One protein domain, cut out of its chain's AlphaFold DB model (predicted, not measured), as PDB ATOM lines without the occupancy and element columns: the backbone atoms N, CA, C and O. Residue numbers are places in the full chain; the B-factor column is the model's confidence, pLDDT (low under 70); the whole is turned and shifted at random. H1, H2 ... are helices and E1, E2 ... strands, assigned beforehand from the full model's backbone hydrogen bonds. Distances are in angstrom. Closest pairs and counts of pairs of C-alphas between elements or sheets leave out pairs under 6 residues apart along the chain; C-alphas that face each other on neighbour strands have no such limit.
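AT A GLANCE: This is residues 112 to 226 of the 243 residues of the protein "RRM domain-containing protein" of Trichogramma brassicae (UniProt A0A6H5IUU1). A small three-stranded sheet, E1, E3 and E2, has H1 and H2 over one face, while the longest helix, H3, runs beside its edge strand E2. A little hairpin, E4 and E5, lies at one end, reached from H2 by the long loop of residues 171 to 194. The printed part has 115 residues with three named helices and five named strands, in the order E1 H1 E2 E3 H2 E4 E5 H3; both sheets are antiparallel and the class is mixed. It is compact, with a radius of gyration of the C-alphas of 14.4 A and spans of 40 by 34 by 29 A.

HOW THE PARTS SIT: E1, residues 112 to 115, is antiparallel to the inner strand E3, residues 152 to 159; N 112 and O 157 are within hydrogen-bond range at 2.9 A. E2, residues 139 to 146, forms a hairpin with E3, with N 143 and O 156 2.9 A apart. E1, H1 at residues 125 to 136, and E2 make a split strand-helix-strand unit, its two strands running the same way with E3 between them, and its crossover is right-handed. H1, at a height over the sheet of 9.3 A, and H2, residues 162 to 170, at 8.1 A, are on the same face, giving two layers, helices on one face of a sheet. Residues 133 to 136 of H1 alone touch H2, closest at the C-alphas of Tyr 136 and Ala 168, 5.4 A. H3, residues 208 to 224, is at the sheet's level; its closest C-alphas to E2 are His 214 and Tyr 141, 4.7 A. E4, residues 195 to 197, and E5, residues 205 to 207, form an antiparallel hairpin with N 196 and O 206 2.9 A apart. Every O i to N i+4 pair is within hydrogen-bond range in H2, against 6 of 8 in H1 and 10 of 13 in H3.

IN THESE COORDINATES: E1 begins at C-alpha 112 (299.109, 180.463, 224.813). H1 is 17.9 A long, E2 20.4 A and E3 20.6 A. H3, 25.1 A, has a kink of 31 degrees near residue 216 and ends at C-alpha 224 (309.225, 187.772, 208.073).

THE WHOLE: The C-alphas farthest apart, Ser 119 and Lys 193, are 40.9 A apart. The printed part has no cut, and the link from H2 to E4 is long. Confidence is under 70 at 28 residues, among them 185 to 201 and 205 to 212.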
ATOM      1  N   ILE A 112     299.300 179.207 224.097       92.31
ATOM      2  CA  ILE A 112     299.109 180.463 224.813       92.31
ATOM      3  C   ILE A 112     297.901 181.185 224.220       92.31
ATOM      4  O   ILE A 112     297.741 181.237 222.999       92.31
ATOM      5  N   PHE A 113     297.075 181.766 225.084       93.31
ATOM      6  CA  PHE A 113     296.093 182.789 224.734       93.31
ATOM      7  C   PHE A 113     296.590 184.139 225.248       93.31
ATOM      8  O   PHE A 113     296.995 184.240 226.403       93.31
ATOM      9  N   CYS A 114     296.550 185.182 224.424       92.81
ATOM     10  CA  CYS A 114     296.951 186.530 224.817       92.81
ATOM     11  C   CYS A 114     295.955 187.598 224.350       92.81
ATOM     12  O   CYS A 114     295.283 187.457 223.326       92.81
ATOM     13  N   THR A 115     295.893 188.701 225.091       92.38
ATOM     14  CA  THR A 115     295.135 189.901 224.721       92.38
ATOM     15  C   THR A 115     296.002 190.814 223.863       92.38
ATOM     16  O   THR A 115     297.163 191.063 224.174       92.38
ATOM     17  N   ILE A 116     295.429 191.353 222.791       90.75
ATOM     18  CA  ILE A 116     296.099 192.311 221.910       90.75
ATOM     19  C   ILE A 116     295.799 193.735 222.405       90.75
ATOM     20  O   ILE A 116     294.625 194.110 222.484       90.75
ATOM     21  N   PRO A 117     296.822 194.556 222.712       88.38
ATOM     22  CA  PRO A 117     296.632 195.973 223.005       88.38
ATOM     23  C   PRO A 117     295.919 196.704 221.854       88.38
ATOM     24  O   PRO A 117     296.385 196.641 220.713       88.38
ATOM     25  N   PRO A 118     294.839 197.468 222.118       83.31
ATOM     26  CA  PRO A 118     294.084 198.173 221.076       83.31
ATOM     27  C   PRO A 118     294.854 199.346 220.440       83.31
ATOM     28  O   PRO A 118     294.355 199.969 219.508       83.31
ATOM     29  N   SER A 119     296.050 199.654 220.949       83.12
ATOM     30  CA  SER A 119     297.000 200.623 220.397       83.12
ATOM     31  C   SER A 119     297.861 200.067 219.255       83.12
ATOM     32  O   SER A 119     298.497 200.851 218.554       83.12
ATOM     33  N   PHE A 120     297.919 198.744 219.048       80.88
ATOM     34  CA  PHE A 120     298.732 198.162 217.978       80.88
ATOM     35  C   PHE A 120     298.033 198.252 216.605       80.88
ATOM     36  O   PHE A 120     296.894 197.799 216.468       80.88
ATOM     37  N   PRO A 121     298.705 198.772 215.554       80.50
ATOM     38  CA  PRO A 121     298.147 198.808 214.203       80.50
ATOM     39  C   PRO A 121     297.854 197.406 213.656       80.50
ATOM     40  O   PRO A 121     298.744 196.552 213.641       80.50
ATOM     41  N   THR A 122     296.644 197.201 213.125       78.81
ATOM     42  CA  THR A 122     296.170 195.927 212.543       78.81
ATOM     43  C   THR A 122     297.063 195.381 211.423       78.81
ATOM     44  O   THR A 122     297.106 194.173 211.223       78.81
ATOM     45  N   SER A 123     297.793 196.234 210.704       77.31
ATOM     46  CA  SER A 123     298.793 195.820 209.709       77.31
ATOM     47  C   SER A 123     300.058 195.224 210.342       77.31
ATOM     48  O   SER A 123     300.623 194.274 209.816       77.31
ATOM     49  N   SER A 124     300.488 195.755 211.490       82.62
ATOM     50  CA  SER A 124     301.736 195.371 212.171       82.62
ATOM     51  C   SER A 124     301.573 194.251 213.203       82.62
ATOM     52  O   SER A 124     302.567 193.718 213.690       82.62
ATOM     53  N   ILE A 125     300.339 193.906 213.582       86.75
ATOM     54  CA  ILE A 125     300.088 193.017 214.726       86.75
ATOM     55  C   ILE A 125     300.644 191.604 214.526       86.75
ATOM     56  O   ILE A 125     301.186 191.042 215.468       86.75
ATOM     57  N   VAL A 126     300.578 191.062 213.306       85.12
ATOM     58  CA  VAL A 126     301.186 189.765 212.956       85.12
ATOM     59  C   VAL A 126     302.698 189.814 213.165       85.12
ATOM     60  O   VAL A 126     303.246 188.969 213.867       85.12
ATOM     61  N   GLN A 127     303.358 190.842 212.628       84.94
ATOM     62  CA  GLN A 127     304.799 191.036 212.776       84.94
ATOM     63  C   GLN A 127     305.194 191.196 214.247       84.94
ATOM     64  O   GLN A 127     306.114 190.526 214.697       84.94
ATOM     65  N   LYS A 128     304.468 192.012 215.025       87.25
ATOM     66  CA  LYS A 128     304.729 192.196 216.464       87.25
ATOM     67  C   LYS A 128     304.513 190.922 217.276       87.25
ATOM     68  O   LYS A 128     305.299 190.654 218.176       87.25
ATOM     69  N   LEU A 129     303.475 190.146 216.962       90.25
ATOM     70  CA  LEU A 129     303.201 188.865 217.610       90.25
ATOM     71  C   LEU A 129     304.342 187.876 217.338       90.25
ATOM     72  O   LEU A 129     304.904 187.314 218.270       90.25
ATOM     73  N   LEU A 130     304.716 187.701 216.068       88.69
ATOM     74  CA  LEU A 130     305.729 186.728 215.666       88.69
ATOM     75  C   LEU A 130     307.142 187.146 216.095       88.69
ATOM     76  O   LEU A 130     307.856 186.314 216.636       88.69
ATOM     77  N   GLN A 131     307.511 188.426 215.967       88.19
ATOM     78  CA  GLN A 131     308.782 188.969 216.469       88.19
ATOM     79  C   GLN A 131     308.926 188.807 217.990       88.19
ATOM     80  O   GLN A 131     310.033 188.603 218.481       88.19
ATOM     81  N   TYR A 132     307.822 188.907 218.738       91.06
ATOM     82  CA  TYR A 132     307.839 188.732 220.187       91.06
ATOM     83  C   TYR A 132     307.884 187.255 220.602       91.06
ATOM     84  O   TYR A 132     308.594 186.911 221.539       91.06
ATOM     85  N   PHE A 133     307.139 186.377 219.919       92.25
ATOM     86  CA  PHE A 133     306.957 184.986 220.348       92.25
ATOM     87  C   PHE A 133     307.900 183.961 219.687       92.25
ATOM     88  O   PHE A 133     308.169 182.925 220.293       92.25
ATOM     89  N   SER A 134     308.465 184.220 218.501       89.94
ATOM     90  CA  SER A 134     309.403 183.281 217.857       89.94
ATOM     91  C   SER A 134     310.707 183.002 218.634       89.94
ATOM     92  O   SER A 134     311.163 181.855 218.576       89.94
ATOM     93  N   PRO A 135     311.301 183.932 219.423       92.31
ATOM     94  CA  PRO A 135     312.549 183.658 220.149       92.31
ATOM     95  C   PRO A 135     312.431 182.575 221.233       92.31
ATOM     96  O   PRO A 135     313.439 182.000 221.642       92.31
ATOM     97  N   TYR A 136     311.217 182.275 221.709       90.94
ATOM     98  CA  TYR A 136     310.994 181.240 222.723       90.94
ATOM     99  C   TYR A 136     310.958 179.817 222.143       90.94
ATOM    100  O   TYR A 136     311.140 178.853 222.891       90.94
ATOM    101  N   GLY A 137     310.751 179.679 220.828       88.69
ATOM    102  CA  GLY A 137     310.791 178.407 220.117       88.69
ATOM    103  C   GLY A 137     309.912 178.370 218.865       88.69
ATOM    104  O   GLY A 137     309.169 179.299 218.558       88.69
ATOM    105  N   ARG A 138     309.977 177.252 218.131       87.62
ATOM    106  CA  ARG A 138     309.256 177.087 216.859       87.62
ATOM    107  C   ARG A 138     307.735 177.104 217.063       87.62
ATOM    108  O   ARG A 138     307.184 176.212 217.715       87.62
ATOM    109  N   ILE A 139     307.077 178.099 216.472       89.00
ATOM    110  CA  ILE A 139     305.616 178.235 216.423       89.00
ATOM    111  C   ILE A 139     305.058 177.242 215.393       89.00
ATOM    112  O   ILE A 139     305.546 177.164 214.268       89.00
ATOM    113  N   GLU A 140     304.030 176.489 215.780       87.06
ATOM    114  CA  GLU A 140     303.271 175.604 214.894       87.06
ATOM    115  C   GLU A 140     302.211 176.400 214.133       87.06
ATOM    116  O   GLU A 140     302.151 176.330 212.911       87.06
ATOM    117  N   TYR A 141     301.414 177.212 214.829       86.06
ATOM    118  CA  TYR A 141     300.558 178.210 214.190       86.06
ATOM    119  C   TYR A 141     300.207 179.344 215.150       86.06
ATOM    120  O   TYR A 141     300.355 179.230 216.369       86.06
ATOM    121  N   TYR A 142     299.657 180.420 214.594       88.06
ATOM    122  CA  TYR A 142     298.979 181.451 215.368       88.06
ATOM    123  C   TYR A 142     297.588 181.743 214.779       88.06
ATOM    124  O   TYR A 142     297.300 181.433 213.623       88.06
ATOM    125  N   ASN A 143     296.683 182.300 215.581       85.69
ATOM    126  CA  ASN A 143     295.340 182.682 215.138       85.69
ATOM    127  C   ASN A 143     294.910 183.967 215.854       85.69
ATOM    128  O   ASN A 143     294.908 184.008 217.082       85.69
ATOM    129  N   ILE A 144     294.566 185.014 215.095       88.31
ATOM    130  CA  ILE A 144     294.178 186.327 215.630       88.31
ATOM    131  C   ILE A 144     292.659 186.486 215.559       88.31
ATOM    132  O   ILE A 144     292.084 186.654 214.481       88.31
ATOM    133  N   ILE A 145     292.019 186.517 216.727       86.88
ATOM    134  CA  ILE A 145     290.586 186.759 216.859       86.88
ATOM    135  C   ILE A 145     290.318 188.264 216.827       86.88
ATOM    136  O   ILE A 145     290.859 189.051 217.613       86.88
ATOM    137  N   LYS A 146     289.431 188.649 215.909       87.19
ATOM    138  CA  LYS A 146     288.915 190.008 215.752       87.19
ATOM    139  C   LYS A 146     287.574 190.158 216.468       87.19
ATOM    140  O   LYS A 146     286.775 189.225 216.520       87.19
ATOM    141  N   ASN A 147     287.307 191.348 216.990       88.31
ATOM    142  CA  ASN A 147     286.011 191.693 217.570       88.31
ATOM    143  C   ASN A 147     284.973 192.069 216.490       88.31
ATOM    144  O   ASN A 147     285.272 192.121 215.297       88.31
ATOM    145  N   LYS A 148     283.748 192.417 216.912       86.75
ATOM    146  CA  LYS A 148     282.653 192.857 216.018       86.75
ATOM    147  C   LYS A 148     282.984 194.090 215.151       86.75
ATOM    148  O   LYS A 148     282.288 194.331 214.176       86.75
ATOM    149  N   GLN A 149     284.023 194.862 215.488       83.31
ATOM    150  CA  GLN A 149     284.524 196.007 214.707       83.31
ATOM    151  C   GLN A 149     285.712 195.629 213.796       83.31
ATOM    152  O   GLN A 149     286.442 196.512 213.352       83.31
ATOM    153  N   GLN A 150     285.962 194.332 213.573       82.00
ATOM    154  CA  GLN A 150     287.111 193.788 212.831       82.00
ATOM    155  C   GLN A 150     288.500 194.176 213.384       82.00
ATOM    156  O   GLN A 150     289.522 193.936 212.737       82.00
ATOM    157  N   LYS A 151     288.566 194.716 214.607       83.69
ATOM    158  CA  LYS A 151     289.828 195.021 215.295       83.69
ATOM    159  C   LYS A 151     290.368 193.755 215.965       83.69
ATOM    160  O   LYS A 151     289.578 193.057 216.606       83.69
ATOM    161  N   PRO A 152     291.672 193.452 215.861       87.06
ATOM    162  CA  PRO A 152     292.279 192.328 216.568       87.06
ATOM    163  C   PRO A 152     292.214 192.579 218.082       87.06
ATOM    164  O   PRO A 152     292.581 193.659 218.540       87.06
ATOM    165  N   THR A 153     291.723 191.609 218.857       87.50
ATOM    166  CA  THR A 153     291.611 191.737 220.326       87.50
ATOM    167  C   THR A 153     292.262 190.599 221.091       87.50
ATOM    168  O   THR A 153     292.685 190.814 222.223       87.50
ATOM    169  N   PHE A 154     292.386 189.416 220.491       92.12
ATOM    170  CA  PHE A 154     293.057 188.273 221.106       92.12
ATOM    171  C   PHE A 154     293.881 187.508 220.072       92.12
ATOM    172  O   PHE A 154     293.546 187.526 218.886       92.12
ATOM    173  N   ALA A 155     294.912 186.796 220.516       90.88
ATOM    174  CA  ALA A 155     295.584 185.790 219.702       90.88
ATOM    175  C   ALA A 155     295.787 184.486 220.475       90.88
ATOM    176  O   ALA A 155     296.008 184.487 221.685       90.88
ATOM    177  N   PHE A 156     295.742 183.382 219.738       91.12
ATOM    178  CA  PHE A 156     296.304 182.105 220.151       91.12
ATOM    179  C   PHE A 156     297.650 181.900 219.455       91.12
ATOM    180  O   PHE A 156     297.770 182.181 218.262       91.12
ATOM    181  N   ILE A 157     298.625 181.358 220.181       91.44
ATOM    182  CA  ILE A 157     299.901 180.867 219.650       91.44
ATOM    183  C   ILE A 157     300.033 179.411 220.096       91.44
ATOM    184  O   ILE A 157     299.911 179.139 221.291       91.44
ATOM    185  N   LYS A 158     300.268 178.485 219.163       90.00
ATOM    186  CA  LYS A 158     300.615 177.088 219.454       90.00
ATOM    187  C   LYS A 158     302.077 176.855 219.079       90.00
ATOM    188  O   LYS A 158     302.489 177.237 217.984       90.00
ATOM    189  N   TYR A 159     302.846 176.225 219.958       90.62
ATOM    190  CA  TYR A 159     304.214 175.781 219.684       90.62
ATOM    191  C   TYR A 159     304.246 174.281 219.410       90.62
ATOM    192  O   TYR A 159     303.435 173.541 219.951       90.62
ATOM    193  N   PHE A 160     305.247 173.819 218.660       85.44
ATOM    194  CA  PHE A 160     305.457 172.379 218.451       85.44
ATOM    195  C   PHE A 160     305.843 171.612 219.732       85.44
ATOM    196  O   PHE A 160     305.676 170.399 219.786       85.44
ATOM    197  N   ASN A 161     306.357 172.307 220.757       87.44
ATOM    198  CA  ASN A 161     306.762 171.724 222.038       87.44
ATOM    199  C   ASN A 161     306.083 172.473 223.196       87.44
ATOM    200  O   ASN A 161     306.217 173.698 223.295       87.44
ATOM    201  N   SER A 162     305.476 171.747 224.138       88.56
ATOM    202  CA  SER A 162     304.898 172.313 225.370       88.56
ATOM    203  C   SER A 162     305.929 173.078 226.216       88.56
ATOM    204  O   SER A 162     305.613 174.124 226.783       88.56
ATOM    205  N   THR A 163     307.201 172.665 226.206       90.50
ATOM    206  CA  THR A 163     308.315 173.399 226.841       90.50
ATOM    207  C   THR A 163     308.533 174.803 226.258       90.50
ATOM    208  O   THR A 163     308.851 175.726 227.007       90.50
ATOM    209  N   HIS A 164     308.346 175.003 224.946       93.00
ATOM    210  CA  HIS A 164     308.454 176.339 224.337       93.00
ATOM    211  C   HIS A 164     307.283 177.231 224.772       93.00
ATOM    212  O   HIS A 164     307.491 178.402 225.078       93.00
ATOM    213  N   ALA A 165     306.073 176.666 224.864       91.06
ATOM    214  CA  ALA A 165     304.892 177.378 225.346       91.06
ATOM    215  C   ALA A 165     305.036 177.799 226.818       91.06
ATOM    216  O   ALA A 165     304.821 178.967 227.136       91.06
ATOM    217  N   LYS A 166     305.487 176.895 227.699       91.69
ATOM    218  CA  LYS A 166     305.770 177.208 229.112       91.69
ATOM    219  C   LYS A 166     306.810 178.330 229.236       91.69
ATOM    220  O   LYS A 166     306.526 179.350 229.858       91.69
ATOM    221  N   ARG A 167     307.937 178.229 228.520       92.44
ATOM    222  CA  ARG A 167     308.983 179.269 228.490       92.44
ATOM    223  C   ARG A 167     308.470 180.625 227.990       92.44
ATOM    224  O   ARG A 167     308.805 181.659 228.564       92.44
ATOM    225  N   ALA A 168     307.668 180.630 226.928       93.19
ATOM    226  CA  ALA A 168     307.070 181.845 226.377       93.19
ATOM    227  C   ALA A 168     306.051 182.486 227.331       93.19
ATOM    228  O   ALA A 168     305.983 183.707 227.403       93.19
ATOM    229  N   TYR A 169     305.288 181.681 228.077       93.44
ATOM    230  CA  TYR A 169     304.350 182.150 229.098       93.44
ATOM    231  C   TYR A 169     305.069 182.735 230.326       93.44
ATOM    232  O   TYR A 169     304.721 183.824 230.771       93.44
ATOM    233  N   GLU A 170     306.116 182.072 230.826       91.62
ATOM    234  CA  GLU A 170     306.930 182.539 231.963       91.62
ATOM    235  C   GLU A 170     307.606 183.897 231.712       91.62
ATOM    236  O   GLU A 170     307.784 184.689 232.636       91.62
ATOM    237  N   ASN A 171     307.992 184.167 230.461       91.62
ATOM    238  CA  ASN A 171     308.778 185.339 230.068       91.62
ATOM    239  C   ASN A 171     307.940 186.421 229.354       91.62
ATOM    240  O   ASN A 171     308.510 187.338 228.756       91.62
ATOM    241  N   VAL A 172     306.606 186.316 229.389       91.44
ATOM    242  CA  VAL A 172     305.701 187.208 228.655       91.44
ATOM    243  C   VAL A 172     305.558 188.585 229.310       91.44
ATOM    244  O   VAL A 172     305.380 188.725 230.522       91.44
ATOM    245  N   ASP A 173     305.548 189.632 228.488       90.44
ATOM    246  CA  ASP A 173     305.217 190.982 228.929       90.44
ATOM    247  C   ASP A 173     303.736 191.058 229.345       90.44
ATOM    248  O   ASP A 173     302.824 190.630 228.627       90.44
ATOM    249  N   LYS A 174     303.494 191.681 230.501       88.81
ATOM    250  CA  LYS A 174     302.170 191.987 231.060       88.81
ATOM    251  C   LYS A 174     301.288 192.778 230.085       88.81
ATOM    252  O   LYS A 174     300.065 192.691 230.191       88.81
ATOM    253  N   ILE A 175     301.876 193.492 229.121       89.06
ATOM    254  CA  ILE A 175     301.183 194.131 227.989       89.06
ATOM    255  C   ILE A 175     300.303 193.130 227.216       89.06
ATOM    256  O   ILE A 175     299.163 193.461 226.883       89.06
ATOM    257  N   TRP A 176     300.785 191.907 226.974       87.69
ATOM    258  CA  TRP A 176     300.053 190.868 226.234       87.69
ATOM    259  C   TRP A 176     299.021 190.114 227.087       87.69
ATOM    260  O   TRP A 176     298.192 189.391 226.533       87.69
ATOM    261  N   LYS A 177     299.049 190.255 228.422       89.69
ATOM    262  CA  LYS A 177     298.131 189.585 229.372       89.69
ATOM    263  C   LYS A 177     297.897 188.104 229.036       89.69
ATOM    264  O   LYS A 177     296.755 187.669 228.881       89.69
ATOM    265  N   ALA A 178     298.983 187.372 228.810       91.00
ATOM    266  CA  ALA A 178     298.896 186.005 228.334       91.00
ATOM    267  C   ALA A 178     298.582 185.009 229.459       91.00
ATOM    268  O   ALA A 178     298.931 185.228 230.618       91.00
ATOM    269  N   VAL A 179     297.937 183.907 229.085       91.12
ATOM    270  CA  VAL A 179     297.632 182.747 229.928       91.12
ATOM    271  C   VAL A 179     297.882 181.472 229.127       91.12
ATOM    272  O   VAL A 179     297.750 181.472 227.898       91.12
ATOM    273  N   MET A 180     298.200 180.370 229.807       90.25
ATOM    274  CA  MET A 180     298.147 179.053 229.173       90.25
ATOM    275  C   MET A 180     296.703 178.767 228.746       90.25
ATOM    276  O   MET A 180     295.770 178.897 229.540       90.25
ATOM    277  N   ALA A 181     296.508 178.430 227.475       86.50
ATOM    278  CA  ALA A 181     295.192 178.114 226.936       86.50
ATOM    279  C   ALA A 181     294.806 176.669 227.283       86.50
ATOM    280  O   ALA A 181     295.662 175.784 227.283       86.50
ATOM    281  N   GLU A 182     293.517 176.419 227.519       80.88
ATOM    282  CA  GLU A 182     292.976 175.056 227.559       80.88
ATOM    283  C   GLU A 182     293.161 174.376 226.184       80.88
ATOM    284  O   GLU A 182     293.074 175.031 225.137       80.88
ATOM    285  N   GLU A 183     293.403 173.060 226.168       72.25
ATOM    286  CA  GLU A 183     293.415 172.275 224.929       72.25
ATOM    287  C   GLU A 183     292.078 172.450 224.181       72.25
ATOM    288  O   GLU A 183     290.994 172.418 224.776       72.25
ATOM    289  N   ARG A 184     292.119 172.607 222.846       70.19
ATOM    290  CA  ARG A 184     290.880 172.580 222.055       70.19
ATOM    291  C   ARG A 184     290.218 171.218 222.239       70.19
ATOM    292  O   ARG A 184     290.760 170.203 221.818       70.19
ATOM    293  N   LYS A 185     288.992 171.211 222.759       63.44
ATOM    294  CA  LYS A 185     288.108 170.037 222.778       63.44
ATOM    295  C   LYS A 185     287.691 169.666 221.347       63.44
ATOM    296  O   LYS A 185     286.595 169.996 220.892       63.44
ATOM    297  N   ILE A 186     288.599 169.006 220.622       59.72
ATOM    298  CA  ILE A 186     288.375 168.450 219.284       59.72
ATOM    299  C   ILE A 186     287.164 167.516 219.355       59.72
ATOM    300  O   ILE A 186     287.107 166.617 220.198       59.72
ATOM    301  N   LYS A 187     286.185 167.729 218.466       56.00
ATOM    302  CA  LYS A 187     284.990 166.879 218.365       56.00
ATOM    303  C   LYS A 187     285.438 165.429 218.170       56.00
ATOM    304  O   LYS A 187     286.186 165.146 217.234       56.00
ATOM    305  N   SER A 188     284.975 164.520 219.032       53.72
ATOM    306  CA  SER A 188     285.528 163.160 219.185       53.72
ATOM    307  C   SER A 188     285.637 162.361 217.882       53.72
ATOM    308  O   SER A 188     286.554 161.557 217.743       53.72
ATOM    309  N   GLN A 189     284.783 162.641 216.891       52.69
ATOM    310  CA  GLN A 189     284.843 162.070 215.541       52.69
ATOM    311  C   GLN A 189     286.203 162.222 214.823       52.69
ATOM    312  O   GLN A 189     286.475 161.429 213.915       52.69
ATOM    313  N   TYR A 190     287.039 163.191 215.231       50.50
ATOM    314  CA  TYR A 190     288.379 163.463 214.688       50.50
ATOM    315  C   TYR A 190     289.548 163.204 215.659       50.50
ATOM    316  O   TYR A 190     290.689 163.240 215.203       50.50
ATOM    317  N   ARG A 191     289.321 162.928 216.959       48.88
ATOM    318  CA  ARG A 191     290.431 162.641 217.899       48.88
ATOM    319  C   ARG A 191     291.252 161.456 217.373       48.88
ATOM    320  O   ARG A 191     290.688 160.401 217.083       48.88
ATOM    321  N   GLY A 192     292.568 161.635 217.250       53.56
ATOM    322  CA  GLY A 192     293.492 160.586 216.803       53.56
ATOM    323  C   GLY A 192     293.360 160.166 215.331       53.56
ATOM    324  O   GLY A 192     293.854 159.097 214.975       53.56
ATOM    325  N   LYS A 193     292.701 160.954 214.465       50.62
ATOM    326  CA  LYS A 193     292.599 160.647 213.027       50.62
ATOM    327  C   LYS A 193     293.524 161.516 212.181       50.62
ATOM    328  O   LYS A 193     293.345 162.724 212.094       50.62
ATOM    329  N   THR A 194     294.437 160.837 211.488       55.44
ATOM    330  CA  THR A 194     295.354 161.385 210.479       55.44
ATOM    331  C   THR A 194     296.279 162.477 211.013       55.44
ATOM    332  O   THR A 194     296.050 163.674 210.844       55.44
ATOM    333  N   ILE A 195     297.390 162.025 211.592       58.09
ATOM    334  CA  ILE A 195     298.604 162.831 211.708       58.09
ATOM    335  C   ILE A 195     299.127 163.107 210.290       58.09
ATOM    336  O   ILE A 195     299.266 162.177 209.493       58.09
ATOM    337  N   MET A 196     299.428 164.366 209.979       62.66
ATOM    338  CA  MET A 196     300.069 164.765 208.724       62.66
ATOM    339  C   MET A 196     301.482 165.282 208.978       62.66
ATOM    340  O   MET A 196     301.697 166.098 209.874       62.66
ATOM    341  N   THR A 197     302.435 164.861 208.148       65.12
ATOM    342  CA  THR A 197     303.725 165.550 208.035       65.12
ATOM    343  C   THR A 197     303.526 166.856 207.269       65.12
ATOM    344  O   THR A 197     302.820 166.896 206.259       65.12
ATOM    345  N   LEU A 198     304.141 167.925 207.764       67.25
ATOM    346  CA  LEU A 198     304.128 169.254 207.156       67.25
ATOM    347  C   LEU A 198     305.046 169.351 205.916       67.25
ATOM    348  O   LEU A 198     305.529 168.344 205.401       67.25
ATOM    349  N   HIS A 199     305.304 170.576 205.433       67.88
ATOM    350  CA  HIS A 199     306.308 170.851 204.395       67.88
ATOM    351  C   HIS A 199     307.647 170.154 204.690       67.88
ATOM    352  O   HIS A 199     307.995 169.957 205.853       67.88
ATOM    353  N   LYS A 200     308.466 169.884 203.666       64.62
ATOM    354  CA  LYS A 200     309.804 169.290 203.856       64.62
ATOM    355  C   LYS A 200     310.717 170.132 204.768       64.62
ATOM    356  O   LYS A 200     311.466 169.591 205.563       64.62
ATOM    357  N   GLU A 201     310.609 171.459 204.714       62.16
ATOM    358  CA  GLU A 201     311.310 172.379 205.632       62.16
ATOM    359  C   GLU A 201     310.722 172.410 207.061       62.16
ATOM    360  O   GLU A 201     311.341 172.918 207.998       62.16
ATOM    361  N   CYS A 202     309.533 171.842 207.256       70.62
ATOM    362  CA  CYS A 202     308.885 171.706 208.555       70.62
ATOM    363  C   CYS A 202     309.125 170.326 209.177       70.62
ATOM    364  O   CYS A 202     309.428 170.280 210.367       70.62
ATOM    365  N   GLU A 203     308.991 169.241 208.405       67.25
ATOM    366  CA  GLU A 203     309.268 167.829 208.759       67.25
ATOM    367  C   GLU A 203     308.662 167.331 210.091       67.25
ATOM    368  O   GLU A 203     308.984 166.256 210.590       67.25
ATOM    369  N   THR A 204     307.715 168.089 210.649       73.75
ATOM    370  CA  THR A 204     307.053 167.810 211.926       73.75
ATOM    371  C   THR A 204     305.647 167.272 211.675       73.75
ATOM    372  O   THR A 204     305.005 167.609 210.677       73.75
ATOM    373  N   GLN A 205     305.187 166.416 212.581       69.88
ATOM    374  CA  GLN A 205     303.876 165.779 212.557       69.88
ATOM    375  C   GLN A 205     302.843 166.633 213.306       69.88
ATOM    376  O   GLN A 205     303.097 167.035 214.439       69.88
ATOM    377  N   VAL A 206     301.688 166.901 212.688       69.88
ATOM    378  CA  VAL A 206     300.588 167.690 213.281       69.88
ATOM    379  C   VAL A 206     299.221 167.050 213.045       69.88
ATOM    380  O   VAL A 206     299.046 166.235 212.137       69.88
ATOM    381  N   GLU A 207     298.227 167.449 213.839       67.50
ATOM    382  CA  GLU A 207     296.834 167.044 213.640       67.50
ATOM    383  C   GLU A 207     296.173 167.780 212.460       67.50
ATOM    384  O   GLU A 207     296.441 168.955 212.180       67.50
ATOM    385  N   TRP A 208     295.237 167.096 211.793       64.50
ATOM    386  CA  TRP A 208     294.467 167.630 210.662       64.50
ATOM    387  C   TRP A 208     293.757 168.965 210.969       64.50
ATOM    388  O   TRP A 208     293.708 169.849 210.114       64.50
ATOM    389  N   ASP A 209     293.249 169.150 212.197       64.69
ATOM    390  CA  ASP A 209     292.550 170.376 212.638       64.69
ATOM    391  C   ASP A 209     293.459 171.626 212.706       64.69
ATOM    392  O   ASP A 209     292.995 172.753 212.916       64.69
ATOM    393  N   THR A 210     294.767 171.408 212.571       69.62
ATOM    394  CA  THR A 210     295.818 172.401 212.748       69.62
ATOM    395  C   THR A 210     296.626 172.609 211.465       69.62
ATOM    396  O   THR A 210     297.073 173.728 211.220       69.62
ATOM    397  N   TYR A 211     296.720 171.606 210.581       69.50
ATOM    398  CA  TYR A 211     297.444 171.683 209.302       69.50
ATOM    399  C   TYR A 211     297.147 172.962 208.488       69.50
ATOM    400  O   TYR A 211     298.069 173.672 208.091       69.50
ATOM    401  N   ALA A 212     295.873 173.319 208.285       67.44
ATOM    402  CA  ALA A 212     295.493 174.507 207.504       67.44
ATOM    403  C   ALA A 212     295.923 175.841 208.159       67.44
ATOM    404  O   ALA A 212     296.294 176.796 207.468       67.44
ATOM    405  N   LEU A 213     295.921 175.897 209.497       75.19
ATOM    406  CA  LEU A 213     296.421 177.047 210.260       75.19
ATOM    407  C   LEU A 213     297.952 177.107 210.217       75.19
ATOM    408  O   LEU A 213     298.506 178.202 210.091       75.19
ATOM    409  N   HIS A 214     298.628 175.951 210.257       80.00
ATOM    410  CA  HIS A 214     300.076 175.867 210.087       80.00
ATOM    411  C   HIS A 214     300.511 176.372 208.711       80.00
ATOM    412  O   HIS A 214     301.345 177.265 208.669       80.00
ATOM    413  N   VAL A 215     299.960 175.862 207.600       71.62
ATOM    414  CA  VAL A 215     300.397 176.256 206.239       71.62
ATOM    415  C   VAL A 215     300.342 177.779 206.066       71.62
ATOM    416  O   VAL A 215     301.335 178.393 205.673       71.62
ATOM    417  N   THR A 216     299.225 178.392 206.471       73.44
ATOM    418  CA  THR A 216     299.033 179.852 206.445       73.44
ATOM    419  C   THR A 216     300.043 180.586 207.339       73.44
ATOM    420  O   THR A 216     300.676 181.547 206.902       73.44
ATOM    421  N   SER A 217     300.232 180.119 208.580       79.31
ATOM    422  CA  SER A 217     301.172 180.728 209.535       79.31
ATOM    423  C   SER A 217     302.627 180.596 209.082       79.31
ATOM    424  O   SER A 217     303.409 181.530 209.226       79.31
ATOM    425  N   CYS A 218     302.997 179.440 208.532       80.06
ATOM    426  CA  CYS A 218     304.354 179.077 208.148       80.06
ATOM    427  C   CYS A 218     304.871 179.941 207.003       80.06
ATOM    428  O   CYS A 218     306.015 180.387 207.054       80.06
ATOM    429  N   GLU A 219     304.050 180.207 205.982       78.06
ATOM    430  CA  GLU A 219     304.451 181.113 204.906       78.06
ATOM    431  C   GLU A 219     304.689 182.534 205.437       78.06
ATOM    432  O   GLU A 219     305.669 183.176 205.064       78.06
ATOM    433  N   GLN A 220     303.845 183.001 206.359       75.94
ATOM    434  CA  GLN A 220     303.941 184.340 206.944       75.94
ATOM    435  C   GLN A 220     305.146 184.484 207.887       75.94
ATOM    436  O   GLN A 220     305.864 185.478 207.789       75.94
ATOM    437  N   ILE A 221     305.428 183.478 208.723       81.62
ATOM    438  CA  ILE A 221     306.651 183.394 209.544       81.62
ATOM    439  C   ILE A 221     307.888 183.428 208.637       81.62
ATOM    440  O   ILE A 221     308.721 184.320 208.766       81.62
ATOM    441  N   ARG A 222     307.952 182.530 207.645       79.38
ATOM    442  CA  ARG A 222     309.081 182.406 206.711       79.38
ATOM    443  C   ARG A 222     309.315 183.665 205.874       79.38
ATOM    444  O   ARG A 222     310.432 183.900 205.426       79.38
ATOM    445  N   ASN A 223     308.278 184.457 205.605       76.62
ATOM    446  CA  ASN A 223     308.428 185.722 204.890       76.62
ATOM    447  C   ASN A 223     308.995 186.823 205.804       76.62
ATOM    448  O   ASN A 223     309.860 187.565 205.354       76.62
ATOM    449  N   LEU A 224     308.615 186.866 207.087       71.81
ATOM    450  CA  LEU A 224     309.225 187.772 208.073       71.81
ATOM    451  C   LEU A 224     310.679 187.401 208.417       71.81
ATOM    452  O   LEU A 224     311.469 188.281 208.731       71.81
ATOM    453  N   GLU A 225     311.046 186.119 208.339       68.38
ATOM    454  CA  GLU A 225     312.433 185.648 208.509       68.38
ATOM    455  C   GLU A 225     313.337 185.960 207.299       68.38
ATOM    456  O   GLU A 225     314.559 185.854 207.401       68.38
ATOM    457  N   LYS A 226     312.757 186.331 206.147       60.78
ATOM    458  CA  LYS A 226     313.494 186.687 204.918       60.78
ATOM    459  C   LYS A 226     313.812 188.169 204.794       60.78
ATOM    460  O   LYS A 226     314.719 188.502 204.034       60.78
TER     461      LYS A 226